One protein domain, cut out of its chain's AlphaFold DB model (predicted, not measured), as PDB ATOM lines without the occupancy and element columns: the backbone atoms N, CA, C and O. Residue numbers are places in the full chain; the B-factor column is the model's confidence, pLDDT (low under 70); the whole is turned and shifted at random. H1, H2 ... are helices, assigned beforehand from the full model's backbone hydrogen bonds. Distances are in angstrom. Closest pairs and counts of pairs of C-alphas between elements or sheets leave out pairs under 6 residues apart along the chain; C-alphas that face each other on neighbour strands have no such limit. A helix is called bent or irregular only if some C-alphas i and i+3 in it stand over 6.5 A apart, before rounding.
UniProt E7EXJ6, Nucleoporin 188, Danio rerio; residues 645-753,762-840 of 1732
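What this domain is: This is residues 645 to 753 and 762 to 840 of the 1732 residues of the protein "Nucleoporin 188" of Danio rerio (UniProt E7EXJ6). Two layers of helices make this domain: H3, H5 and H9 lie side by side in a row with H5 in the middle, and H4, H6 and H7 cover one side of that row. H1 packs on H6 at the margin, H2 folds back beside the start of H3, and H8 sits by the beginning of H9 at the far end. The printed part has 188 residues with nine named helices, H1 to H9 in order along the chain, and no named strand; the class is all helix. It is compact, with a radius of gyration of the C-alphas of 16.8 A and spans of 52 by 41 by 28 A.

How they stand to each other: Start at residues 646 to 647, which pair antiparallel with residues 663 to 664, on either side of H1, residues 654 to 659. Next comes H2, residues 666 to 679, which forms a helical hairpin with H3, residues 683 to 698; they touch with residues 672 to 676 and 683 to 685 alone, and the C-alphas of Leu 672 and Thr 685 are closest, 7.0 A. H4, residues 703 to 725, and H5, residues 733 to 749, complete with H3 an up and down bundle, each helix running against the one before it. Look at the C-alphas of Thr 693 and Leu 744, 4.9 A apart, where H3 and H5 come closest; they run the same way at a shallow tilt of 16 degrees. H4 and H5 touch, closest at the C-alphas of His 724 and Arg 734, 6.8 A. After the cut, H6, residues 764 to 774, touches H4 at Ile 709 and Leu 764, their closest C-alphas, 6.3 A apart. H6 and H1 only just touch, with 3 pairs of C-alphas within 8 A, the closest those of Met 654 and Leu 767 at 7.3 A. H7, residues 776 to 785, touches H4, with the C-alphas of Pro 721 and Ala 780 closest at 5.3 A. H8, residues 788 to 798, forms a helical hairpin with H9, residues 808 to 829, closest at the C-alphas of Leu 796 and Gly 809, 5.0 A. H9 touches H5 at a shallow tilt of 25 degrees, with the C-alphas of Cys 739 and Thr 815 closest at 4.5 A, while H3 and H9 are apart. Every O i to N i+4 pair is within hydrogen-bond range in H1, H3, H5, H6, H7, H8 and H9; H2 has 6 of 10, and H4 has 9 of 19 beside 10 of 20 O i to N i+3 pairs.

Where its parts are: Find C-alpha 654 at (-81.594, -78.338, 131.063), where H1 begins. H3 runs 22.7 A from first to last C-alpha, H5 24.3 A and H9 30.8 A. H4, the longest helix with 23 residues, covers 35.6 A, has a kink of 40 degrees near residue 719, and is irregular: C-alphas 721 and 724 are 7.6 A apart. H2, 19.8 A long, is only just irregular, with C-alphas 674 and 677 6.9 A apart. H9 ends at C-alpha 829, at (-80.606, -66.971, 143.137).

The domain as a whole: The C-alphas of Thr 652 and Ser 802 are the two farthest apart, 52.6 A. Residues 754 to 761 are not printed, and C-alphas 753 and 762 are 12.9 A apart across the cut. Of the links that are printed whole, none is long. The mean pLDDT of the printed part is 84.0; look for values under 70 at residues 700 to 705 and 797 to 807, among others.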
ATOM      1  N   PRO A 645     -70.633 -69.248 118.300       91.35
ATOM      2  CA  PRO A 645     -71.057 -70.601 118.646       91.35
ATOM      3  C   PRO A 645     -72.568 -70.797 118.469       91.35
ATOM      4  O   PRO A 645     -73.357 -69.923 118.833       91.35
ATOM      5  N   PHE A 646     -72.977 -71.959 117.957       89.13
ATOM      6  CA  PHE A 646     -74.381 -72.279 117.680       89.13
ATOM      7  C   PHE A 646     -74.704 -73.748 117.987       89.13
ATOM      8  O   PHE A 646     -73.821 -74.607 117.989       89.13
ATOM      9  N   ALA A 647     -75.979 -74.046 118.242       84.92
ATOM     10  CA  ALA A 647     -76.473 -75.405 118.469       84.92
ATOM     11  C   ALA A 647     -77.126 -75.964 117.197       84.92
ATOM     12  O   ALA A 647     -77.882 -75.263 116.527       84.92
ATOM     13  N   SER A 648     -76.841 -77.227 116.865       80.27
ATOM     14  CA  SER A 648     -77.426 -77.895 115.686       80.27
ATOM     15  C   SER A 648     -78.879 -78.340 115.919       80.27
ATOM     16  O   SER A 648     -79.641 -78.499 114.970       80.27
ATOM     17  N   THR A 649     -79.257 -78.535 117.184       75.50
ATOM     18  CA  THR A 649     -80.575 -78.989 117.647       75.50
ATOM     19  C   THR A 649     -81.152 -78.002 118.669       75.50
ATOM     20  O   THR A 649     -80.397 -77.467 119.485       75.50
ATOM     21  N   PRO A 650     -82.475 -77.742 118.654       70.64
ATOM     22  CA  PRO A 650     -83.119 -76.872 119.636       70.64
ATOM     23  C   PRO A 650     -83.028 -77.469 121.049       70.64
ATOM     24  O   PRO A 650     -83.285 -78.654 121.253       70.64
ATOM     25  N   LEU A 651     -82.657 -76.635 122.021       66.33
ATOM     26  CA  LEU A 651     -82.428 -77.030 123.412       66.33
ATOM     27  C   LEU A 651     -83.758 -77.095 124.172       66.33
ATOM     28  O   LEU A 651     -84.307 -76.056 124.533       66.33
ATOM     29  N   THR A 652     -84.279 -78.303 124.409       69.60
ATOM     30  CA  THR A 652     -85.545 -78.485 125.141       69.60
ATOM     31  C   THR A 652     -85.340 -78.654 126.640       69.60
ATOM     32  O   THR A 652     -86.131 -78.118 127.404       69.60
ATOM     33  N   ASN A 653     -84.283 -79.358 127.068       72.10
ATOM     34  CA  ASN A 653     -84.071 -79.725 128.473       72.10
ATOM     35  C   ASN A 653     -82.762 -79.149 129.030       72.10
ATOM     36  O   ASN A 653     -81.747 -79.075 128.334       72.10
ATOM     37  N   MET A 654     -82.761 -78.843 130.331       74.15
ATOM     38  CA  MET A 654     -81.594 -78.338 131.063       74.15
ATOM     39  C   MET A 654     -80.367 -79.259 130.948       74.15
ATOM     40  O   MET A 654     -79.268 -78.799 130.653       74.15
ATOM     41  N   THR A 655     -80.551 -80.574 131.108       72.45
ATOM     42  CA  THR A 655     -79.473 -81.575 131.023       72.45
ATOM     43  C   THR A 655     -78.819 -81.640 129.641       72.45
ATOM     44  O   THR A 655     -77.594 -81.708 129.557       72.45
ATOM     45  N   GLN A 656     -79.609 -81.551 128.565       70.21
ATOM     46  CA  GLN A 656     -79.101 -81.494 127.187       70.21
ATOM     47  C   GLN A 656     -78.366 -80.178 126.903       70.21
ATOM     48  O   GLN A 656     -77.314 -80.177 126.273       70.21
ATOM     49  N   ALA A 657     -78.885 -79.051 127.402       69.64
ATOM     50  CA  ALA A 657     -78.203 -77.765 127.278       69.64
ATOM     51  C   ALA A 657     -76.834 -77.789 127.969       69.64
ATOM     52  O   ALA A 657     -75.863 -77.268 127.429       69.64
ATOM     53  N   ILE A 658     -76.725 -78.439 129.126       74.29
ATOM     54  CA  ILE A 658     -75.461 -78.505 129.855       74.29
ATOM     55  C   ILE A 658     -74.494 -79.498 129.229       74.29
ATOM     56  O   ILE A 658     -73.314 -79.176 129.220       74.29
ATOM     57  N   SER A 659     -74.910 -80.656 128.694       77.93
ATOM     58  CA  SER A 659     -73.959 -81.595 128.066       77.93
ATOM     59  C   SER A 659     -73.162 -80.936 126.932       77.93
ATOM     60  O   SER A 659     -72.015 -81.312 126.705       77.93
ATOM     61  N   ALA A 660     -73.714 -79.875 126.325       72.96
ATOM     62  CA  ALA A 660     -73.171 -79.175 125.160       72.96
ATOM     63  C   ALA A 660     -73.017 -80.094 123.930       72.96
ATOM     64  O   ALA A 660     -72.374 -79.732 122.943       72.96
ATOM     65  N   GLU A 661     -73.647 -81.271 123.956       74.84
ATOM     66  CA  GLU A 661     -73.656 -82.213 122.843       74.84
ATOM     67  C   GLU A 661     -74.405 -81.606 121.647       74.84
ATOM     68  O   GLU A 661     -75.520 -81.102 121.766       74.84
ATOM     69  N   GLY A 662     -73.771 -81.619 120.471       78.54
ATOM     70  CA  GLY A 662     -74.321 -81.021 119.248       78.54
ATOM     71  C   GLY A 662     -74.077 -79.513 119.088       78.54
ATOM     72  O   GLY A 662     -74.488 -78.937 118.069       78.54
ATOM     73  N   MET A 663     -73.388 -78.869 120.039       85.38
ATOM     74  CA  MET A 663     -72.928 -77.486 119.899       85.38
ATOM     75  C   MET A 663     -71.664 -77.407 119.045       85.38
ATOM     76  O   MET A 663     -70.752 -78.222 119.170       85.38
ATOM     77  N   LYS A 664     -71.598 -76.400 118.174       85.41
ATOM     78  CA  LYS A 664     -70.411 -76.087 117.377       85.41
ATOM     79  C   LYS A 664     -69.799 -74.787 117.874       85.41
ATOM     80  O   LYS A 664     -70.506 -73.806 118.094       85.41
ATOM     81  N   ALA A 665     -68.472 -74.765 117.978       84.72
ATOM     82  CA  ALA A 665     -67.697 -73.622 118.461       84.72
ATOM     83  C   ALA A 665     -67.759 -72.377 117.540       84.72
ATOM     84  O   ALA A 665     -67.261 -71.310 117.902       84.72
ATOM     85  N   GLY A 666     -68.376 -72.506 116.357       89.21
ATOM     86  CA  GLY A 666     -68.410 -71.465 115.329       89.21
ATOM     87  C   GLY A 666     -67.018 -71.152 114.776       89.21
ATOM     88  O   GLY A 666     -66.020 -71.781 115.140       89.21
ATOM     89  N   ASN A 667     -66.932 -70.155 113.895       91.98
ATOM     90  CA  ASN A 667     -65.635 -69.729 113.366       91.98
ATOM     91  C   ASN A 667     -64.765 -69.076 114.453       91.98
ATOM     92  O   ASN A 667     -63.547 -69.231 114.424       91.98
ATOM     93  N   TYR A 668     -65.368 -68.404 115.444       93.44
ATOM     94  CA  TYR A 668     -64.637 -67.830 116.576       93.44
ATOM     95  C   TYR A 668     -63.871 -68.886 117.384       93.44
ATOM     96  O   TYR A 668     -62.679 -68.713 117.624       93.44
ATOM     97  N   GLY A 669     -64.512 -69.989 117.786       90.72
ATOM     98  CA  GLY A 669     -63.826 -70.990 118.605       90.72
ATOM     99  C   GLY A 669     -62.641 -71.641 117.882       90.72
ATOM    100  O   GLY A 669     -61.622 -71.923 118.509       90.72
ATOM    101  N   ASN A 670     -62.718 -71.776 116.552       91.05
ATOM    102  CA  ASN A 670     -61.581 -72.206 115.732       91.05
ATOM    103  C   ASN A 670     -60.440 -71.174 115.742       91.05
ATOM    104  O   ASN A 670     -59.282 -71.561 115.872       91.05
ATOM    105  N   LEU A 671     -60.745 -69.871 115.644       92.85
ATOM    106  CA  LEU A 671     -59.737 -68.803 115.743       92.85
ATOM    107  C   LEU A 671     -59.022 -68.814 117.098       92.85
ATOM    108  O   LEU A 671     -57.798 -68.691 117.147       92.85
ATOM    109  N   LEU A 672     -59.780 -68.985 118.184       93.57
ATOM    110  CA  LEU A 672     -59.231 -69.029 119.536       93.57
ATOM    111  C   LEU A 672     -58.195 -70.154 119.672       93.57
ATOM    112  O   LEU A 672     -57.062 -69.900 120.079       93.57
ATOM    113  N   VAL A 673     -58.567 -71.382 119.299       91.53
ATOM    114  CA  VAL A 673     -57.726 -72.576 119.499       91.53
ATOM    115  C   VAL A 673     -56.567 -72.647 118.501       91.53
ATOM    116  O   VAL A 673     -55.449 -72.985 118.882       91.53
ATOM    117  N   LEU A 674     -56.800 -72.330 117.223       91.68
ATOM    118  CA  LEU A 674     -55.795 -72.516 116.170       91.68
ATOM    119  C   LEU A 674     -54.820 -71.338 116.036       91.68
ATOM    120  O   LEU A 674     -53.751 -71.513 115.451       91.68
ATOM    121  N   ILE A 675     -55.172 -70.143 116.531       92.43
ATOM    122  CA  ILE A 675     -54.424 -68.909 116.232       92.43
ATOM    123  C   ILE A 675     -54.106 -68.097 117.482       92.43
ATOM    124  O   ILE A 675     -52.924 -67.889 117.761       92.43
ATOM    125  N   GLU A 676     -55.113 -67.635 118.228       94.43
ATOM    126  CA  GLU A 676     -54.881 -66.727 119.363       94.43
ATOM    127  C   GLU A 676     -54.118 -67.418 120.501       94.43
ATOM    128  O   GLU A 676     -53.111 -66.885 120.971       94.43
ATOM    129  N   GLN A 677     -54.515 -68.638 120.889       93.57
ATOM    130  CA  GLN A 677     -53.837 -69.398 121.949       93.57
ATOM    131  C   GLN A 677     -52.362 -69.727 121.624       93.57
ATOM    132  O   GLN A 677     -51.507 -69.472 122.478       93.57
ATOM    133  N   PRO A 678     -51.999 -70.239 120.425       92.62
ATOM    134  CA  PRO A 678     -50.595 -70.465 120.066       92.62
ATOM    135  C   PRO A 678     -49.755 -69.183 119.997       92.62
ATOM    136  O   PRO A 678     -48.584 -69.193 120.403       92.62
ATOM    137  N   ARG A 679     -50.336 -68.083 119.489       92.70
ATOM    138  CA  ARG A 679     -49.652 -66.784 119.369       92.70
ATOM    139  C   ARG A 679     -49.492 -66.085 120.716       92.70
ATOM    140  O   ARG A 679     -48.461 -65.457 120.928       92.70
ATOM    141  N   GLY A 680     -50.449 -66.237 121.629       92.20
ATOM    142  CA  GLY A 680     -50.485 -65.548 122.920       92.20
ATOM    143  C   GLY A 680     -51.013 -64.109 122.850       92.20
ATOM    144  O   GLY A 680     -50.700 -63.304 123.731       92.20
ATOM    145  N   GLU A 681     -51.792 -63.801 121.809       92.30
ATOM    146  CA  GLU A 681     -52.420 -62.504 121.524       92.30
ATOM    147  C   GLU A 681     -53.931 -62.709 121.340       92.30
ATOM    148  O   GLU A 681     -54.344 -63.506 120.502       92.30
ATOM    149  N   TYR A 682     -54.751 -62.004 122.125       95.44
ATOM    150  CA  TYR A 682     -56.182 -62.310 122.317       95.44
ATOM    151  C   TYR A 682     -57.116 -61.159 121.909       95.44
ATOM    152  O   TYR A 682     -58.082 -60.845 122.614       95.44
ATOM    153  N   SER A 683     -56.802 -60.457 120.820       94.78
ATOM    154  CA  SER A 683     -57.549 -59.262 120.410       94.78
ATOM    155  C   SER A 683     -58.991 -59.581 119.978       94.78
ATOM    156  O   SER A 683     -59.915 -58.857 120.365       94.78
ATOM    157  N   VAL A 684     -59.213 -60.701 119.282       95.96
ATOM    158  CA  VAL A 684     -60.539 -61.186 118.874       95.96
ATOM    159  C   VAL A 684     -61.292 -61.731 120.079       95.96
ATOM    160  O   VAL A 684     -62.468 -61.417 120.225       95.96
ATOM    161  N   THR A 685     -60.644 -62.476 120.979       95.95
ATOM    162  CA  THR A 685     -61.273 -62.951 122.228       95.95
ATOM    163  C   THR A 685     -61.787 -61.799 123.094       95.95
ATOM    164  O   THR A 685     -62.922 -61.843 123.576       95.95
ATOM    165  N   ILE A 686     -60.997 -60.733 123.269       96.12
ATOM    166  CA  ILE A 686     -61.427 -59.541 124.018       96.12
ATOM    167  C   ILE A 686     -62.642 -58.888 123.344       96.12
ATOM    168  O   ILE A 686     -63.608 -58.531 124.026       96.12
ATOM    169  N   ALA A 687     -62.623 -58.751 122.015       96.19
ATOM    170  CA  ALA A 687     -63.742 -58.191 121.262       96.19
ATOM    171  C   ALA A 687     -64.990 -59.097 121.323       96.19
ATOM    172  O   ALA A 687     -66.101 -58.610 121.529       96.19
ATOM    173  N   PHE A 688     -64.820 -60.418 121.240       96.52
ATOM    174  CA  PHE A 688     -65.888 -61.410 121.370       96.52
ATOM    175  C   PHE A 688     -66.581 -61.325 122.734       96.52
ATOM    176  O   PHE A 688     -67.805 -61.210 122.788       96.52
ATOM    177  N   LEU A 689     -65.825 -61.311 123.839       96.96
ATOM    178  CA  LEU A 689     -66.401 -61.219 125.187       96.96
ATOM    179  C   LEU A 689     -67.200 -59.923 125.374       96.96
ATOM    180  O   LEU A 689     -68.303 -59.937 125.927       96.96
ATOM    181  N   ARG A 690     -66.681 -58.802 124.859       96.40
ATOM    182  CA  ARG A 690     -67.388 -57.514 124.869       96.40
ATOM    183  C   ARG A 690     -68.661 -57.551 124.023       96.40
ATOM    184  O   ARG A 690     -69.686 -57.029 124.461       96.40
ATOM    185  N   LEU A 691     -68.628 -58.190 122.856       95.48
ATOM    186  CA  LEU A 691     -69.792 -58.345 121.984       95.48
ATOM    187  C   LEU A 691     -70.892 -59.162 122.659       95.48
ATOM    188  O   LEU A 691     -72.026 -58.698 122.735       95.48
ATOM    189  N   VAL A 692     -70.559 -60.338 123.197       93.61
ATOM    190  CA  VAL A 692     -71.531 -61.199 123.886       93.61
ATOM    191  C   VAL A 692     -72.120 -60.474 125.097       93.61
ATOM    192  O   VAL A 692     -73.336 -60.462 125.264       93.61
ATOM    193  N   THR A 693     -71.293 -59.782 125.886       93.66
ATOM    194  CA  THR A 693     -71.764 -58.969 127.024       93.66
ATOM    195  C   THR A 693     -72.731 -57.874 126.582       93.66
ATOM    196  O   THR A 693     -73.761 -57.660 127.220       93.66
ATOM    197  N   THR A 694     -72.430 -57.193 125.477       92.46
ATOM    198  CA  THR A 694     -73.285 -56.131 124.926       92.46
ATOM    199  C   THR A 694     -74.620 -56.691 124.429       92.46
ATOM    200  O   THR A 694     -75.670 -56.124 124.729       92.46
ATOM    201  N   LEU A 695     -74.600 -57.839 123.744       91.41
ATOM    202  CA  LEU A 695     -75.807 -58.527 123.280       91.41
ATOM    203  C   LEU A 695     -76.683 -58.999 124.447       91.41
ATOM    204  O   LEU A 695     -77.893 -58.811 124.393       91.41
ATOM    205  N   VAL A 696     -76.095 -59.548 125.516       89.05
ATOM    206  CA  VAL A 696     -76.840 -59.953 126.720       89.05
ATOM    207  C   VAL A 696     -77.495 -58.746 127.391       89.05
ATOM    208  O   VAL A 696     -78.696 -58.774 127.647       89.05
ATOM    209  N   LYS A 697     -76.738 -57.666 127.634       86.51
ATOM    210  CA  LYS A 697     -77.270 -56.445 128.266       86.51
ATOM    211  C   LYS A 697     -78.403 -55.812 127.457       86.51
ATOM    212  O   LYS A 697     -79.334 -55.273 128.039       86.51
ATOM    213  N   GLY A 698     -78.335 -55.875 126.127       80.70
ATOM    214  CA  GLY A 698     -79.354 -55.311 125.243       80.70
ATOM    215  C   GLY A 698     -80.635 -56.147 125.091       80.70
ATOM    216  O   GLY A 698     -81.614 -55.638 124.559       80.70
ATOM    217  N   GLN A 699     -80.650 -57.412 125.525       72.78
ATOM    218  CA  GLN A 699     -81.770 -58.354 125.333       72.78
ATOM    219  C   GLN A 699     -82.590 -58.598 126.617       72.78
ATOM    220  O   GLN A 699     -83.236 -59.639 126.739       72.78
ATOM    221  N   LEU A 700     -82.573 -57.658 127.571       57.45
ATOM    222  CA  LEU A 700     -83.406 -57.688 128.782       57.45
ATOM    223  C   LEU A 700     -84.890 -57.893 128.396       57.45
ATOM    224  O   LEU A 700     -85.513 -56.991 127.844       57.45
ATOM    225  N   GLY A 701     -85.433 -59.094 128.638       54.48
ATOM    226  CA  GLY A 701     -86.850 -59.437 128.425       54.48
ATOM    227  C   GLY A 701     -87.240 -60.045 127.064       54.48
ATOM    228  O   GLY A 701     -88.419 -60.297 126.839       54.48
ATOM    229  N   SER A 702     -86.304 -60.305 126.143       59.19
ATOM    230  CA  SER A 702     -86.627 -60.847 124.808       59.19
ATOM    231  C   SER A 702     -86.469 -62.377 124.719       59.19
ATOM    232  O   SER A 702     -85.483 -62.946 125.193       59.19
ATOM    233  N   THR A 703     -87.393 -63.054 124.019       52.44
ATOM    234  CA  THR A 703     -87.338 -64.505 123.720       52.44
ATOM    235  C   THR A 703     -86.094 -64.925 122.920       52.44
ATOM    236  O   THR A 703     -85.776 -66.114 122.851       52.44
ATOM    237  N   GLN A 704     -85.355 -63.968 122.340       61.69
ATOM    238  CA  GLN A 704     -84.119 -64.214 121.591       61.69
ATOM    239  C   GLN A 704     -82.908 -64.499 122.492       61.69
ATOM    240  O   GLN A 704     -81.899 -64.997 121.993       61.69
ATOM    241  N   SER A 705     -82.996 -64.244 123.806       65.60
ATOM    242  CA  SER A 705     -81.934 -64.540 124.787       65.60
ATOM    243  C   SER A 705     -81.455 -66.000 124.726       65.60
ATOM    244  O   SER A 705     -80.269 -66.282 124.916       65.60
ATOM    245  N   ARG A 706     -82.353 -66.921 124.351       72.09
ATOM    246  CA  ARG A 706     -82.091 -68.359 124.168       72.09
ATOM    247  C   ARG A 706     -81.037 -68.656 123.100       72.09
ATOM    248  O   ARG A 706     -80.297 -69.628 123.221       72.09
ATOM    249  N   GLY A 707     -80.926 -67.816 122.071       78.76
ATOM    250  CA  GLY A 707     -79.945 -67.995 121.002       78.76
ATOM    251  C   GLY A 707     -78.490 -67.854 121.471       78.76
ATOM    252  O   GLY A 707     -77.600 -68.474 120.896       78.76
ATOM    253  N   LEU A 708     -78.247 -67.101 122.549       87.47
ATOM    254  CA  LEU A 708     -76.909 -66.847 123.099       87.47
ATOM    255  C   LEU A 708     -76.391 -67.972 124.010       87.47
ATOM    256  O   LEU A 708     -75.228 -67.936 124.417       87.47
ATOM    257  N   ILE A 709     -77.215 -68.981 124.310       87.98
ATOM    258  CA  ILE A 709     -76.853 -70.105 125.187       87.98
ATOM    259  C   ILE A 709     -75.528 -70.781 124.772       87.98
ATOM    260  O   ILE A 709     -74.661 -70.921 125.637       87.98
ATOM    261  N   PRO A 710     -75.280 -71.130 123.490       89.24
ATOM    262  CA  PRO A 710     -74.015 -71.750 123.086       89.24
ATOM    263  C   PRO A 710     -72.792 -70.849 123.311       89.24
ATOM    264  O   PRO A 710     -71.719 -71.339 123.658       89.24
ATOM    265  N   CYS A 711     -72.943 -69.526 123.161       90.86
ATOM    266  CA  CYS A 711     -71.868 -68.567 123.435       90.86
ATOM    267  C   CYS A 711     -71.509 -68.562 124.924       90.86
ATOM    268  O   CYS A 711     -70.335 -68.607 125.286       90.86
ATOM    269  N   VAL A 712     -72.524 -68.529 125.790       91.07
ATOM    270  CA  VAL A 712     -72.335 -68.524 127.245       91.07
ATOM    271  C   VAL A 712     -71.784 -69.859 127.739       91.07
ATOM    272  O   VAL A 712     -70.916 -69.866 128.608       91.07
ATOM    273  N   LEU A 713     -72.199 -70.985 127.157       89.97
ATOM    274  CA  LEU A 713     -71.645 -72.296 127.503       89.97
ATOM    275  C   LEU A 713     -70.188 -72.453 127.080       89.97
ATOM    276  O   LEU A 713     -69.410 -72.979 127.871       89.97
ATOM    277  N   LEU A 714     -69.788 -71.948 125.905       92.06
ATOM    278  CA  LEU A 714     -68.371 -71.892 125.525       92.06
ATOM    279  C   LEU A 714     -67.561 -71.117 126.577       92.06
ATOM    280  O   LEU A 714     -66.495 -71.563 127.001       92.06
ATOM    281  N   VAL A 715     -68.087 -69.980 127.046       93.90
ATOM    282  CA  VAL A 715     -67.425 -69.179 128.082       93.90
ATOM    283  C   VAL A 715     -67.347 -69.929 129.415       93.90
ATOM    284  O   VAL A 715     -66.284 -69.962 130.024       93.90
ATOM    285  N   LEU A 716     -68.443 -70.536 129.873       92.29
ATOM    286  CA  LEU A 716     -68.514 -71.184 131.187       92.29
ATOM    287  C   LEU A 716     -67.768 -72.523 131.247       92.29
ATOM    288  O   LEU A 716     -67.158 -72.809 132.272       92.29
ATOM    289  N   LYS A 717     -67.807 -73.336 130.186       88.85
ATOM    290  CA  LYS A 717     -67.203 -74.679 130.172       88.85
ATOM    291  C   LYS A 717     -65.765 -74.708 129.676       88.85
ATOM    292  O   LYS A 717     -64.958 -75.428 130.245       88.85
ATOM    293  N   GLU A 718     -65.441 -73.937 128.642       88.88
ATOM    294  CA  GLU A 718     -64.123 -74.013 128.001       88.88
ATOM    295  C   GLU A 718     -63.230 -72.843 128.421       88.88
ATOM    296  O   GLU A 718     -62.086 -73.046 128.824       88.88
ATOM    297  N   MET A 719     -63.730 -71.602 128.377       94.19
ATOM    298  CA  MET A 719     -62.882 -70.422 128.607       94.19
ATOM    299  C   MET A 719     -62.593 -70.180 130.093       94.19
ATOM    300  O   MET A 719     -61.431 -70.118 130.488       94.19
ATOM    301  N   LEU A 720     -63.621 -70.058 130.938       94.45
ATOM    302  CA  LEU A 720     -63.473 -69.745 132.364       94.45
ATOM    303  C   LEU A 720     -62.609 -70.782 133.117       94.45
ATOM    304  O   LEU A 720     -61.740 -70.364 133.887       94.45
ATOM    305  N   PRO A 721     -62.740 -72.102 132.882       92.44
ATOM    306  CA  PRO A 721     -61.895 -73.086 133.553       92.44
ATOM    307  C   PRO A 721     -60.459 -73.147 133.021       92.44
ATOM    308  O   PRO A 721     -59.586 -73.628 133.737       92.44
ATOM    309  N   THR A 722     -60.166 -72.666 131.804       93.12
ATOM    310  CA  THR A 722     -58.844 -72.873 131.173       93.12
ATOM    311  C   THR A 722     -58.041 -71.606 130.896       93.12
ATOM    312  O   THR A 722     -56.829 -71.722 130.714       93.12
ATOM    313  N   TYR A 723     -58.635 -70.403 130.925       93.71
ATOM    314  CA  TYR A 723     -57.948 -69.168 130.504       93.71
ATOM    315  C   TYR A 723     -56.643 -68.900 131.263       93.71
ATOM    316  O   TYR A 723     -55.678 -68.384 130.704       93.71
ATOM    317  N   HIS A 724     -56.571 -69.292 132.535       89.13
ATOM    318  CA  HIS A 724     -55.374 -69.135 133.357       89.13
ATOM    319  C   HIS A 724     -54.181 -69.991 132.883       89.13
ATOM    320  O   HIS A 724     -53.050 -69.690 133.257       89.13
ATOM    321  N   LYS A 725     -54.422 -71.032 132.068       91.50
ATOM    322  CA  LYS A 725     -53.406 -71.928 131.481       91.50
ATOM    323  C   LYS A 725     -52.938 -71.486 130.093       91.50
ATOM    324  O   LYS A 725     -52.033 -72.103 129.538       91.50
ATOM    325  N   TRP A 726     -53.567 -70.471 129.503       93.77
ATOM    326  CA  TRP A 726     -53.216 -70.015 128.162       93.77
ATOM    327  C   TRP A 726     -51.867 -69.275 128.146       93.77
ATOM    328  O   TRP A 726     -51.383 -68.796 129.174       93.77
ATOM    329  N   ARG A 727     -51.241 -69.174 126.968       91.89
ATOM    330  CA  ARG A 727     -49.979 -68.442 126.770       91.89
ATOM    331  C   ARG A 727     -50.249 -66.940 126.705       91.89
ATOM    332  O   ARG A 727     -51.093 -66.536 125.924       91.89
ATOM    333  N   TYR A 728     -49.502 -66.104 127.421       91.70
ATOM    334  CA  TYR A 728     -49.652 -64.641 127.362       91.70
ATOM    335  C   TYR A 728     -48.315 -63.968 127.052       91.70
ATOM    336  O   TYR A 728     -47.350 -64.184 127.780       91.70
ATOM    337  N   ASN A 729     -48.263 -63.138 126.004       89.40
ATOM    338  CA  ASN A 729     -47.066 -62.344 125.685       89.40
ATOM    339  C   ASN A 729     -47.053 -60.982 126.401       89.40
ATOM    340  O   ASN A 729     -45.987 -60.419 126.636       89.40
ATOM    341  N   THR A 730     -48.227 -60.458 126.766       80.23
ATOM    342  CA  THR A 730     -48.388 -59.133 127.382       80.23
ATOM    343  C   THR A 730     -48.927 -59.259 128.805       80.23
ATOM    344  O   THR A 730     -49.933 -59.933 129.048       80.23
ATOM    345  N   TYR A 731     -48.271 -58.589 129.754       77.17
ATOM    346  CA  TYR A 731     -48.694 -58.547 131.155       77.17
ATOM    347  C   TYR A 731     -50.062 -57.854 131.307       77.17
ATOM    348  O   TYR A 731     -50.346 -56.878 130.618       77.17
ATOM    349  N   GLY A 732     -50.927 -58.357 132.193       79.47
ATOM    350  CA  GLY A 732     -52.265 -57.800 132.451       79.47
ATOM    351  C   GLY A 732     -53.390 -58.312 131.540       79.47
ATOM    352  O   GLY A 732     -54.564 -58.209 131.901       79.47
ATOM    353  N   VAL A 733     -53.077 -58.911 130.382       86.81
ATOM    354  CA  VAL A 733     -54.105 -59.449 129.463       86.81
ATOM    355  C   VAL A 733     -54.868 -60.614 130.097       86.81
ATOM    356  O   VAL A 733     -56.082 -60.715 129.933       86.81
ATOM    357  N   ARG A 734     -54.187 -61.454 130.884       90.37
ATOM    358  CA  ARG A 734     -54.808 -62.558 131.631       90.37
ATOM    359  C   ARG A 734     -55.886 -62.053 132.588       90.37
ATOM    360  O   ARG A 734     -57.005 -62.562 132.584       90.37
ATOM    361  N   GLU A 735     -55.552 -61.046 133.390       87.57
ATOM    362  CA  GLU A 735     -56.475 -60.411 134.331       87.57
ATOM    363  C   GLU A 735     -57.634 -59.751 133.575       87.57
ATOM    364  O   GLU A 735     -58.786 -59.878 133.981       87.57
ATOM    365  N   ARG A 736     -57.361 -59.122 132.423       89.88
ATOM    366  CA  ARG A 736     -58.392 -58.490 131.587       89.88
ATOM    367  C   ARG A 736     -59.394 -59.491 131.014       89.88
ATOM    368  O   ARG A 736     -60.589 -59.210 131.048       89.88
ATOM    369  N   ILE A 737     -58.936 -60.640 130.514       94.25
ATOM    370  CA  ILE A 737     -59.821 -61.710 130.024       94.25
ATOM    371  C   ILE A 737     -60.673 -62.257 131.172       94.25
ATOM    372  O   ILE A 737     -61.890 -62.351 131.025       94.25
ATOM    373  N   GLY A 738     -60.064 -62.539 132.330       93.56
ATOM    374  CA  GLY A 738     -60.795 -62.977 133.524       93.56
ATOM    375  C   GLY A 738     -61.872 -61.974 133.957       93.56
ATOM    376  O   GLY A 738     -63.012 -62.366 134.206       93.56
ATOM    377  N   CYS A 739     -61.545 -60.678 133.965       94.43
ATOM    378  CA  CYS A 739     -62.485 -59.597 134.264       94.43
ATOM    379  C   CYS A 739     -63.674 -59.602 133.296       94.43
ATOM    380  O   CYS A 739     -64.817 -59.631 133.738       94.43
ATOM    381  N   LEU A 740     -63.424 -59.650 131.982       96.22
ATOM    382  CA  LEU A 740     -64.476 -59.630 130.957       96.22
ATOM    383  C   LEU A 740     -65.388 -60.864 131.009       96.22
ATOM    384  O   LEU A 740     -66.597 -60.742 130.817       96.22
ATOM    385  N   ILE A 741     -64.832 -62.047 131.296       96.36
ATOM    386  CA  ILE A 741     -65.626 -63.266 131.504       96.36
ATOM    387  C   ILE A 741     -66.574 -63.083 132.695       96.36
ATOM    388  O   ILE A 741     -67.767 -63.372 132.591       96.36
ATOM    389  N   LEU A 742     -66.073 -62.574 133.823       95.51
ATOM    390  CA  LEU A 742     -66.900 -62.365 135.009       95.51
ATOM    391  C   LEU A 742     -67.885 -61.199 134.852       95.51
ATOM    392  O   LEU A 742     -68.969 -61.264 135.421       95.51
ATOM    393  N   GLU A 743     -67.566 -60.169 134.065       94.54
ATOM    394  CA  GLU A 743     -68.506 -59.098 133.701       94.54
ATOM    395  C   GLU A 743     -69.698 -59.639 132.909       94.54
ATOM    396  O   GLU A 743     -70.838 -59.264 133.195       94.54
ATOM    397  N   LEU A 744     -69.453 -60.542 131.951       94.54
ATOM    398  CA  LEU A 744     -70.508 -61.235 131.211       94.54
ATOM    399  C   LEU A 744     -71.399 -62.037 132.162       94.54
ATOM    400  O   LEU A 744     -72.619 -61.882 132.151       94.54
ATOM    401  N   VAL A 745     -70.792 -62.867 133.012       93.86
ATOM    402  CA  VAL A 745     -71.517 -63.694 133.985       93.86
ATOM    403  C   VAL A 745     -72.329 -62.829 134.948       93.86
ATOM    404  O   VAL A 745     -73.512 -63.076 135.165       93.86
ATOM    405  N   HIS A 746     -71.726 -61.773 135.489       92.43
ATOM    406  CA  HIS A 746     -72.398 -60.833 136.377       92.43
ATOM    407  C   HIS A 746     -73.579 -60.132 135.685       92.43
ATOM    408  O   HIS A 746     -74.629 -59.964 136.301       92.43
ATOM    409  N   ALA A 747     -73.448 -59.768 134.404       89.61
ATOM    410  CA  ALA A 747     -74.549 -59.198 133.627       89.61
ATOM    411  C   ALA A 747     -75.711 -60.191 133.443       89.61
ATOM    412  O   ALA A 747     -76.862 -59.791 133.580       89.61
ATOM    413  N   ILE A 748     -75.422 -61.474 133.196       89.72
ATOM    414  CA  ILE A 748     -76.441 -62.534 133.073       89.72
ATOM    415  C   ILE A 748     -77.171 -62.759 134.405       89.72
ATOM    416  O   ILE A 748     -78.390 -62.918 134.432       89.72
ATOM    417  N   LEU A 749     -76.441 -62.766 135.525       87.37
ATOM    418  CA  LEU A 749     -77.029 -63.009 136.844       87.37
ATOM    419  C   LEU A 749     -77.947 -61.873 137.315       87.37
ATOM    420  O   LEU A 749     -78.849 -62.137 138.103       87.37
ATOM    421  N   ASN A 750     -77.755 -60.644 136.831       83.79
ATOM    422  CA  ASN A 750     -78.588 -59.486 137.177       83.79
ATOM    423  C   ASN A 750     -79.698 -59.186 136.148       83.79
ATOM    424  O   ASN A 750     -80.205 -58.067 136.119       83.79
ATOM    425  N   LEU A 751     -80.073 -60.137 135.287       78.83
ATOM    426  CA  LEU A 751     -81.251 -59.984 134.425       78.83
ATOM    427  C   LEU A 751     -82.538 -60.002 135.281       78.83
ATOM    428  O   LEU A 751     -82.696 -60.878 136.134       78.83
ATOM    429  N   ASN A 752     -83.454 -59.051 135.055       63.81
ATOM    430  CA  ASN A 752     -84.762 -58.998 135.726       63.81
ATOM    431  C   ASN A 752     -85.674 -60.136 135.224       63.81
ATOM    432  O   ASN A 752     -85.753 -60.368 134.018       63.81
ATOM    433  N   GLN A 753     -86.390 -60.819 136.127       57.38
ATOM    434  CA  GLN A 753     -87.244 -61.984 135.815       57.38
ATOM    435  C   GLN A 753     -88.665 -61.639 135.320       57.38
ATOM    436  O   GLN A 753     -89.526 -62.510 135.287       57.38
ATOM    437  N   PRO A 762     -84.627 -73.952 129.350       73.13
ATOM    438  CA  PRO A 762     -83.882 -73.210 130.365       73.13
ATOM    439  C   PRO A 762     -83.581 -71.765 129.949       73.13
ATOM    440  O   PRO A 762     -83.125 -71.498 128.834       73.13
ATOM    441  N   SER A 763     -83.779 -70.830 130.878       80.23
ATOM    442  CA  SER A 763     -83.396 -69.425 130.714       80.23
ATOM    443  C   SER A 763     -81.878 -69.240 130.818       80.23
ATOM    444  O   SER A 763     -81.190 -70.029 131.470       80.23
ATOM    445  N   LEU A 764     -81.334 -68.171 130.228       84.23
ATOM    446  CA  LEU A 764     -79.893 -67.886 130.293       84.23
ATOM    447  C   LEU A 764     -79.389 -67.742 131.741       84.23
ATOM    448  O   LEU A 764     -78.299 -68.214 132.070       84.23
ATOM    449  N   GLN A 765     -80.199 -67.127 132.611       86.68
ATOM    450  CA  GLN A 765     -79.896 -66.955 134.032       86.68
ATOM    451  C   GLN A 765     -79.913 -68.302 134.767       86.68
ATOM    452  O   GLN A 765     -78.948 -68.618 135.460       86.68
ATOM    453  N   SER A 766     -80.951 -69.126 134.564       84.94
ATOM    454  CA  SER A 766     -81.053 -70.463 135.173       84.94
ATOM    455  C   SER A 766     -79.896 -71.375 134.756       84.94
ATOM    456  O   SER A 766     -79.295 -72.046 135.598       84.94
ATOM    457  N   LEU A 767     -79.515 -71.328 133.473       86.62
ATOM    458  CA  LEU A 767     -78.380 -72.054 132.916       86.62
ATOM    459  C   LEU A 767     -77.070 -71.619 133.569       86.62
ATOM    460  O   LEU A 767     -76.302 -72.462 134.024       86.62
ATOM    461  N   CYS A 768     -76.836 -70.310 133.658       89.95
ATOM    462  CA  CYS A 768     -75.639 -69.753 134.279       89.95
ATOM    463  C   CYS A 768     -75.539 -70.129 135.767       89.95
ATOM    464  O   CYS A 768     -74.480 -70.581 136.203       89.95
ATOM    465  N   ILE A 769     -76.644 -70.028 136.521       88.84
ATOM    466  CA  ILE A 769     -76.720 -70.433 137.935       88.84
ATOM    467  C   ILE A 769     -76.361 -71.910 138.083       88.84
ATOM    468  O   ILE A 769     -75.489 -72.249 138.879       88.84
ATOM    469  N   TYR A 770     -76.984 -72.793 137.300       87.61
ATOM    470  CA  TYR A 770     -76.708 -74.225 137.387       87.61
ATOM    471  C   TYR A 770     -75.271 -74.558 136.977       87.61
ATOM    472  O   TYR A 770     -74.616 -75.343 137.657       87.61
ATOM    473  N   SER A 771     -74.763 -73.986 135.882       88.45
ATOM    474  CA  SER A 771     -73.392 -74.226 135.426       88.45
ATOM    475  C   SER A 771     -72.375 -73.791 136.481       88.45
ATOM    476  O   SER A 771     -71.454 -74.545 136.779       88.45
ATOM    477  N   LEU A 772     -72.549 -72.622 137.097       91.72
ATOM    478  CA  LEU A 772     -71.649 -72.152 138.154       91.72
ATOM    479  C   LEU A 772     -71.793 -72.953 139.450       91.72
ATOM    480  O   LEU A 772     -70.796 -73.174 140.128       91.72
ATOM    481  N   ALA A 773     -73.000 -73.408 139.787       88.46
ATOM    482  CA  ALA A 773     -73.235 -74.204 140.986       88.46
ATOM    483  C   ALA A 773     -72.691 -75.639 140.864       88.46
ATOM    484  O   ALA A 773     -72.199 -76.179 141.853       88.46
ATOM    485  N   ASN A 774     -72.776 -76.251 139.674       87.17
ATOM    486  CA  ASN A 774     -72.615 -77.700 139.493       87.17
ATOM    487  C   ASN A 774     -71.458 -78.137 138.569       87.17
ATOM    488  O   ASN A 774     -71.292 -79.335 138.359       87.17
ATOM    489  N   THR A 775     -70.671 -77.222 137.992       86.71
ATOM    490  CA  THR A 775     -69.557 -77.568 137.075       86.71
ATOM    491  C   THR A 775     -68.224 -76.938 137.499       86.71
ATOM    492  O   THR A 775     -68.183 -76.108 138.407       86.71
ATOM    493  N   GLU A 776     -67.124 -77.282 136.812       86.60
ATOM    494  CA  GLU A 776     -65.777 -76.722 137.050       86.60
ATOM    495  C   GLU A 776     -65.704 -75.190 136.916       86.60
ATOM    496  O   GLU A 776     -64.804 -74.560 137.474       86.60
ATOM    497  N   ALA A 777     -66.679 -74.573 136.239       89.56
ATOM    498  CA  ALA A 777     -66.843 -73.124 136.187       89.56
ATOM    499  C   ALA A 777     -66.893 -72.507 137.595       89.56
ATOM    500  O   ALA A 777     -66.243 -71.494 137.850       89.56
ATOM    501  N   GLY A 778     -67.610 -73.149 138.526       89.65
ATOM    502  CA  GLY A 778     -67.673 -72.727 139.925       89.65
ATOM    503  C   GLY A 778     -66.306 -72.770 140.602       89.65
ATOM    504  O   GLY A 778     -65.903 -71.801 141.245       89.65
ATOM    505  N   GLN A 779     -65.540 -73.844 140.380       89.56
ATOM    506  CA  GLN A 779     -64.188 -73.988 140.925       89.56
ATOM    507  C   GLN A 779     -63.232 -72.915 140.387       89.56
ATOM    508  O   GLN A 779     -62.398 -72.398 141.129       89.56
ATOM    509  N   ALA A 780     -63.360 -72.533 139.116       90.60
ATOM    510  CA  ALA A 780     -62.568 -71.451 138.542       90.60
ATOM    511  C   ALA A 780     -62.847 -70.100 139.228       90.60
ATOM    512  O   ALA A 780     -61.903 -69.379 139.554       90.60
ATOM    513  N   VAL A 781     -64.115 -69.779 139.526       92.04
ATOM    514  CA  VAL A 781     -64.484 -68.570 140.291       92.04
ATOM    515  C   VAL A 781     -63.933 -68.631 141.720       92.04
ATOM    516  O   VAL A 781     -63.393 -67.640 142.218       92.04
ATOM    517  N   VAL A 782     -63.997 -69.801 142.361       90.04
ATOM    518  CA  VAL A 782     -63.407 -70.040 143.688       90.04
ATOM    519  C   VAL A 782     -61.894 -69.807 143.679       90.04
ATOM    520  O   VAL A 782     -61.380 -69.118 144.559       90.04
ATOM    521  N   ASN A 783     -61.180 -70.289 142.658       89.45
ATOM    522  CA  ASN A 783     -59.736 -70.082 142.517       89.45
ATOM    523  C   ASN A 783     -59.372 -68.593 142.367       89.45
ATOM    524  O   ASN A 783     -58.362 -68.156 142.915       89.45
ATOM    525  N   ILE A 784     -60.205 -67.799 141.681       91.31
ATOM    526  CA  ILE A 784     -60.029 -66.339 141.575       91.31
ATOM    527  C   ILE A 784     -60.209 -65.669 142.946       91.31
ATOM    528  O   ILE A 784     -59.395 -64.831 143.329       91.31
ATOM    529  N   MET A 785     -61.228 -66.055 143.725       91.03
ATOM    530  CA  MET A 785     -61.389 -65.564 145.105       91.03
ATOM    531  C   MET A 785     -60.239 -66.018 146.021       91.03
ATOM    532  O   MET A 785     -59.873 -65.300 146.955       91.03
ATOM    533  N   GLY A 786     -59.630 -67.170 145.731       88.36
ATOM    534  CA  GLY A 786     -58.486 -67.737 146.446       88.36
ATOM    535  C   GLY A 786     -57.142 -67.031 146.223       88.36
ATOM    536  O   GLY A 786     -56.185 -67.366 146.918       88.36
ATOM    537  N   VAL A 787     -57.055 -66.047 145.314       88.34
ATOM    538  CA  VAL A 787     -55.832 -65.248 145.071       88.34
ATOM    539  C   VAL A 787     -55.323 -64.589 146.360       88.34
ATOM    540  O   VAL A 787     -54.127 -64.603 146.634       88.34
ATOM    541  N   GLY A 788     -56.235 -64.060 147.180       87.18
ATOM    542  CA  GLY A 788     -55.929 -63.491 148.490       87.18
ATOM    543  C   GLY A 788     -55.302 -62.091 148.449       87.18
ATOM    544  O   GLY A 788     -54.796 -61.613 147.432       87.18
ATOM    545  N   VAL A 789     -55.332 -61.415 149.601       87.15
ATOM    546  CA  VAL A 789     -54.881 -60.017 149.741       87.15
ATOM    547  C   VAL A 789     -53.387 -59.850 149.485       87.15
ATOM    548  O   VAL A 789     -52.984 -58.851 148.903       87.15
ATOM    549  N   ASP A 790     -52.561 -60.821 149.880       83.41
ATOM    550  CA  ASP A 790     -51.105 -60.729 149.711       83.41
ATOM    551  C   ASP A 790     -50.697 -60.637 148.247       83.41
ATOM    552  O   ASP A 790     -49.869 -59.805 147.883       83.41
ATOM    553  N   THR A 791     -51.314 -61.449 147.389       84.61
ATOM    554  CA  THR A 791     -51.045 -61.413 145.952       84.61
ATOM    555  C   THR A 791     -51.560 -60.121 145.329       84.61
ATOM    556  O   THR A 791     -50.866 -59.546 144.496       84.61
ATOM    557  N   ILE A 792     -52.721 -59.614 145.762       85.39
ATOM    558  CA  ILE A 792     -53.232 -58.312 145.307       85.39
ATOM    559  C   ILE A 792     -52.258 -57.195 145.688       85.39
ATOM    560  O   ILE A 792     -51.850 -56.425 144.821       85.39
ATOM    561  N   ASN A 793     -51.835 -57.134 146.951       80.48
ATOM    562  CA  ASN A 793     -50.901 -56.119 147.434       80.48
ATOM    563  C   ASN A 793     -49.541 -56.229 146.732       80.48
ATOM    564  O   ASN A 793     -48.964 -55.215 146.364       80.48
ATOM    565  N   MET A 794     -49.058 -57.446 146.464       78.63
ATOM    566  CA  MET A 794     -47.835 -57.676 145.691       78.63
ATOM    567  C   MET A 794     -47.955 -57.152 144.252       78.63
ATOM    568  O   MET A 794     -47.030 -56.508 143.763       78.63
ATOM    569  N   VAL A 795     -49.081 -57.401 143.573       77.55
ATOM    570  CA  VAL A 795     -49.316 -56.898 142.208       77.55
ATOM    571  C   VAL A 795     -49.436 -55.376 142.208       77.55
ATOM    572  O   VAL A 795     -48.834 -54.737 141.354       77.55
ATOM    573  N   LEU A 796     -50.144 -54.782 143.175       74.64
ATOM    574  CA  LEU A 796     -50.229 -53.324 143.333       74.64
ATOM    575  C   LEU A 796     -48.856 -52.698 143.604       74.64
ATOM    576  O   LEU A 796     -48.517 -51.681 143.007       74.64
ATOM    577  N   ALA A 797     -48.044 -53.324 144.457       68.48
ATOM    578  CA  ALA A 797     -46.699 -52.860 144.775       68.48
ATOM    579  C   ALA A 797     -45.730 -52.983 143.587       68.48
ATOM    580  O   ALA A 797     -44.771 -52.216 143.505       68.48
ATOM    581  N   ALA A 798     -45.953 -53.921 142.662       67.77
ATOM    582  CA  ALA A 798     -45.136 -54.086 141.460       67.77
ATOM    583  C   ALA A 798     -45.441 -53.048 140.362       67.77
ATOM    584  O   ALA A 798     -44.660 -52.918 139.423       67.77
ATOM    585  N   GLN A 799     -46.549 -52.304 140.452       64.82
ATOM    586  CA  GLN A 799     -46.897 -51.315 139.433       64.82
ATOM    587  C   GLN A 799     -46.021 -50.054 139.537       64.82
ATOM    588  O   GLN A 799     -45.892 -49.492 140.627       64.82
ATOM    589  N   PRO A 800     -45.474 -49.551 138.414       57.01
ATOM    590  CA  PRO A 800     -44.741 -48.285 138.392       57.01
ATOM    591  C   PRO A 800     -45.658 -47.049 138.460       57.01
ATOM    592  O   PRO A 800     -45.182 -45.955 138.747       57.01
ATOM    593  N   SER A 801     -46.962 -47.191 138.192       56.51
ATOM    594  CA  SER A 801     -47.889 -46.060 138.051       56.51
ATOM    595  C   SER A 801     -48.564 -45.626 139.354       56.51
ATOM    596  O   SER A 801     -49.015 -46.436 140.161       56.51
ATOM    597  N   SER A 802     -48.688 -44.310 139.498       52.07
ATOM    598  CA  SER A 802     -49.415 -43.564 140.533       52.07
ATOM    599  C   SER A 802     -50.901 -43.327 140.191       52.07
ATOM    600  O   SER A 802     -51.709 -43.095 141.090       52.07
ATOM    601  N   GLY A 803     -51.270 -43.404 138.904       45.51
ATOM    602  CA  GLY A 803     -52.589 -43.051 138.367       45.51
ATOM    603  C   GLY A 803     -53.636 -44.171 138.417       45.51
ATOM    604  O   GLY A 803     -53.366 -45.314 138.060       45.51
ATOM    605  N   GLY A 804     -54.837 -43.805 138.868       44.90
ATOM    606  CA  GLY A 804     -55.987 -44.665 139.139       44.90
ATOM    607  C   GLY A 804     -56.606 -45.431 137.956       44.90
ATOM    608  O   GLY A 804     -56.522 -45.055 136.797       44.90
ATOM    609  N   SER A 805     -57.350 -46.471 138.340       49.23
ATOM    610  CA  SER A 805     -58.415 -47.186 137.615       49.23
ATOM    611  C   SER A 805     -58.070 -48.365 136.691       49.23
ATOM    612  O   SER A 805     -58.766 -49.372 136.807       49.23
ATOM    613  N   GLU A 806     -57.056 -48.331 135.815       54.52
ATOM    614  CA  GLU A 806     -56.946 -49.365 134.750       54.52
ATOM    615  C   GLU A 806     -55.690 -50.248 134.759       54.52
ATOM    616  O   GLU A 806     -55.582 -51.179 133.960       54.52
ATOM    617  N   GLY A 807     -54.753 -50.043 135.685       65.05
ATOM    618  CA  GLY A 807     -53.572 -50.906 135.767       65.05
ATOM    619  C   GLY A 807     -53.910 -52.384 136.083       65.05
ATOM    620  O   GLY A 807     -54.933 -52.660 136.712       65.05
ATOM    621  N   PRO A 808     -53.022 -53.348 135.758       71.63
ATOM    622  CA  PRO A 808     -53.230 -54.782 136.018       71.63
ATOM    623  C   PRO A 808     -53.645 -55.132 137.460       71.63
ATOM    624  O   PRO A 808     -54.482 -56.009 137.652       71.63
ATOM    625  N   GLY A 809     -53.138 -54.422 138.475       77.21
ATOM    626  CA  GLY A 809     -53.572 -54.575 139.867       77.21
ATOM    627  C   GLY A 809     -55.017 -54.132 140.125       77.21
ATOM    628  O   GLY A 809     -55.733 -54.808 140.856       77.21
ATOM    629  N   GLN A 810     -55.488 -53.060 139.480       80.21
ATOM    630  CA  GLN A 810     -56.893 -52.629 139.554       80.21
ATOM    631  C   GLN A 810     -57.812 -53.590 138.796       80.21
ATOM    632  O   GLN A 810     -58.872 -53.953 139.303       80.21
ATOM    633  N   VAL A 811     -57.379 -54.073 137.627       84.59
ATOM    634  CA  VAL A 811     -58.104 -55.111 136.879       84.59
ATOM    635  C   VAL A 811     -58.201 -56.395 137.706       84.59
ATOM    636  O   VAL A 811     -59.269 -57.004 137.748       84.59
ATOM    637  N   LEU A 812     -57.144 -56.782 138.427       88.42
ATOM    638  CA  LEU A 812     -57.180 -57.916 139.351       88.42
ATOM    639  C   LEU A 812     -58.168 -57.680 140.503       88.42
ATOM    640  O   LEU A 812     -59.001 -58.548 140.754       88.42
ATOM    641  N   ILE A 813     -58.142 -56.511 141.158       88.63
ATOM    642  CA  ILE A 813     -59.131 -56.146 142.193       88.63
ATOM    643  C   ILE A 813     -60.554 -56.259 141.637       88.63
ATOM    644  O   ILE A 813     -61.417 -56.870 142.267       88.63
ATOM    645  N   GLN A 814     -60.801 -55.714 140.446       89.25
ATOM    646  CA  GLN A 814     -62.110 -55.757 139.802       89.25
ATOM    647  C   GLN A 814     -62.534 -57.190 139.456       89.25
ATOM    648  O   GLN A 814     -63.682 -57.562 139.694       89.25
ATOM    649  N   THR A 815     -61.603 -58.020 138.982       92.35
ATOM    650  CA  THR A 815     -61.829 -59.446 138.704       92.35
ATOM    651  C   THR A 815     -62.238 -60.189 139.977       92.35
ATOM    652  O   THR A 815     -63.238 -60.901 139.981       92.35
ATOM    653  N   VAL A 816     -61.528 -59.974 141.089       93.36
ATOM    654  CA  VAL A 816     -61.855 -60.601 142.379       93.36
ATOM    655  C   VAL A 816     -63.197 -60.088 142.921       93.36
ATOM    656  O   VAL A 816     -64.015 -60.887 143.375       93.36
ATOM    657  N   LYS A 817     -63.491 -58.784 142.815       93.67
ATOM    658  CA  LYS A 817     -64.805 -58.217 143.185       93.67
ATOM    659  C   LYS A 817     -65.946 -58.852 142.400       93.67
ATOM    660  O   LYS A 817     -66.968 -59.209 142.987       93.67
ATOM    661  N   LEU A 818     -65.781 -59.005 141.088       94.04
ATOM    662  CA  LEU A 818     -66.770 -59.671 140.249       94.04
ATOM    663  C   LEU A 818     -66.916 -61.144 140.639       94.04
ATOM    664  O   LEU A 818     -68.044 -61.610 140.732       94.04
ATOM    665  N   ALA A 819     -65.829 -61.849 140.963       94.61
ATOM    666  CA  ALA A 819     -65.890 -63.238 141.425       94.61
ATOM    667  C   ALA A 819     -66.710 -63.379 142.720       94.61
ATOM    668  O   ALA A 819     -67.594 -64.236 142.807       94.61
ATOM    669  N   PHE A 820     -66.499 -62.484 143.692       94.98
ATOM    670  CA  PHE A 820     -67.333 -62.433 144.893       94.98
ATOM    671  C   PHE A 820     -68.793 -62.103 144.580       94.98
ATOM    672  O   PHE A 820     -69.701 -62.718 145.136       94.98
ATOM    673  N   SER A 821     -69.038 -61.122 143.711       93.15
ATOM    674  CA  SER A 821     -70.399 -60.722 143.353       93.15
ATOM    675  C   SER A 821     -71.154 -61.841 142.632       93.15
ATOM    676  O   SER A 821     -72.301 -62.116 142.975       93.15
ATOM    677  N   VAL A 822     -70.500 -62.519 141.686       93.69
ATOM    678  CA  VAL A 822     -71.022 -63.690 140.977       93.69
ATOM    679  C   VAL A 822     -71.363 -64.796 141.969       93.69
ATOM    680  O   VAL A 822     -72.492 -65.271 141.968       93.69
ATOM    681  N   THR A 823     -70.444 -65.148 142.870       92.44
ATOM    682  CA  THR A 823     -70.673 -66.208 143.867       92.44
ATOM    683  C   THR A 823     -71.843 -65.870 144.797       92.44
ATOM    684  O   THR A 823     -72.747 -66.688 144.970       92.44
ATOM    685  N   ASN A 824     -71.878 -64.649 145.345       89.88
ATOM    686  CA  ASN A 824     -72.981 -64.186 146.192       89.88
ATOM    687  C   ASN A 824     -74.330 -64.235 145.450       89.88
ATOM    688  O   ASN A 824     -75.322 -64.692 146.014       89.88
ATOM    689  N   ASN A 825     -74.372 -63.813 144.181       89.49
ATOM    690  CA  ASN A 825     -75.593 -63.836 143.373       89.49
ATOM    691  C   ASN A 825     -76.031 -65.257 142.996       89.49
ATOM    692  O   ASN A 825     -77.223 -65.539 143.064       89.49
ATOM    693  N   VAL A 826     -75.107 -66.157 142.643       90.28
ATOM    694  CA  VAL A 826     -75.427 -67.565 142.338       90.28
ATOM    695  C   VAL A 826     -76.046 -68.238 143.556       90.28
ATOM    696  O   VAL A 826     -77.109 -68.831 143.433       90.28
ATOM    697  N   ILE A 827     -75.442 -68.093 144.739       85.50
ATOM    698  CA  ILE A 827     -75.974 -68.688 145.976       85.50
ATOM    699  C   ILE A 827     -77.324 -68.061 146.360       85.50
ATOM    700  O   ILE A 827     -78.199 -68.755 146.871       85.50
ATOM    701  N   ARG A 828     -77.510 -66.753 146.122       83.63
ATOM    702  CA  ARG A 828     -78.774 -66.051 146.399       83.63
ATOM    703  C   ARG A 828     -79.908 -66.484 145.467       83.63
ATOM    704  O   ARG A 828     -81.036 -66.593 145.925       83.63
ATOM    705  N   LEU A 829     -79.617 -66.665 144.179       84.33
ATOM    706  CA  LEU A 829     -80.606 -66.971 143.137       84.33
ATOM    707  C   LEU A 829     -80.804 -68.480 142.911       84.33
ATOM    708  O   LEU A 829     -81.721 -68.871 142.193       84.33
ATOM    709  N   LYS A 830     -79.953 -69.333 143.495       81.15
ATOM    710  CA  LYS A 830     -80.106 -70.792 143.461       81.15
ATOM    711  C   LYS A 830     -81.471 -71.184 144.067       81.15
ATOM    712  O   LYS A 830     -81.784 -70.727 145.167       81.15
ATOM    713  N   PRO A 831     -82.256 -72.058 143.407       75.55
ATOM    714  CA  PRO A 831     -83.464 -72.634 143.996       75.55
ATOM    715  C   PRO A 831     -83.167 -73.334 145.330       75.55
ATOM    716  O   PRO A 831     -82.104 -73.941 145.488       75.55
ATOM    717  N   GLN A 832     -84.103 -73.271 146.284       68.61
ATOM    718  CA  GLN A 832     -83.971 -73.986 147.558       68.61
ATOM    719  C   GLN A 832     -83.894 -75.496 147.284       68.61
ATOM    720  O   GLN A 832     -84.781 -76.067 146.659       68.61
ATOM    721  N   SER A 833     -82.792 -76.118 147.699       67.98
ATOM    722  CA  SER A 833     -82.494 -77.540 147.509       67.98
ATOM    723  C   SER A 833     -81.788 -78.043 148.758       67.98
ATOM    724  O   SER A 833     -80.848 -77.389 149.213       67.98
ATOM    725  N   ASP A 834     -82.195 -79.205 149.269       66.53
ATOM    726  CA  ASP A 834     -81.619 -79.811 150.480       66.53
ATOM    727  C   ASP A 834     -80.152 -80.238 150.295       66.53
ATOM    728  O   ASP A 834     -79.405 -80.398 151.260       66.53
ATOM    729  N   THR A 835     -79.704 -80.405 149.047       74.15
ATOM    730  CA  THR A 835     -78.323 -80.780 148.719       74.15
ATOM    731  C   THR A 835     -77.422 -79.564 148.463       74.15
ATOM    732  O   THR A 835     -77.709 -78.682 147.637       74.15
ATOM    733  N   ALA A 836     -76.277 -79.541 149.154       77.03
ATOM    734  CA  ALA A 836     -75.208 -78.576 148.915       77.03
ATOM    735  C   ALA A 836     -74.618 -78.784 147.513       77.03
ATOM    736  O   ALA A 836     -74.175 -79.881 147.164       77.03
ATOM    737  N   SER A 837     -74.609 -77.718 146.717       85.09
ATOM    738  CA  SER A 837     -74.049 -77.712 145.365       85.09
ATOM    739  C   SER A 837     -72.527 -77.903 145.389       85.09
ATOM    740  O   SER A 837     -71.888 -77.515 146.369       85.09
ATOM    741  N   PRO A 838     -71.909 -78.438 144.321       84.39
ATOM    742  CA  PRO A 838     -70.454 -78.509 144.190       84.39
ATOM    743  C   PRO A 838     -69.732 -77.182 144.458       84.39
ATOM    744  O   PRO A 838     -68.657 -77.197 145.045       84.39
ATOM    745  N   LEU A 839     -70.325 -76.034 144.109       87.32
ATOM    746  CA  LEU A 839     -69.800 -74.712 144.466       87.32
ATOM    747  C   LEU A 839     -69.797 -74.471 145.984       87.32
ATOM    748  O   LEU A 839     -68.784 -74.052 146.535       87.32
ATOM    749  N   GLU A 840     -70.908 -74.738 146.677       83.73
ATOM    750  CA  GLU A 840     -70.989 -74.615 148.144       83.73
ATOM    751  C   GLU A 840     -70.039 -75.595 148.842       83.73
ATOM    752  O   GLU A 840     -69.396 -75.246 149.834       83.73
TER     753      GLU A 840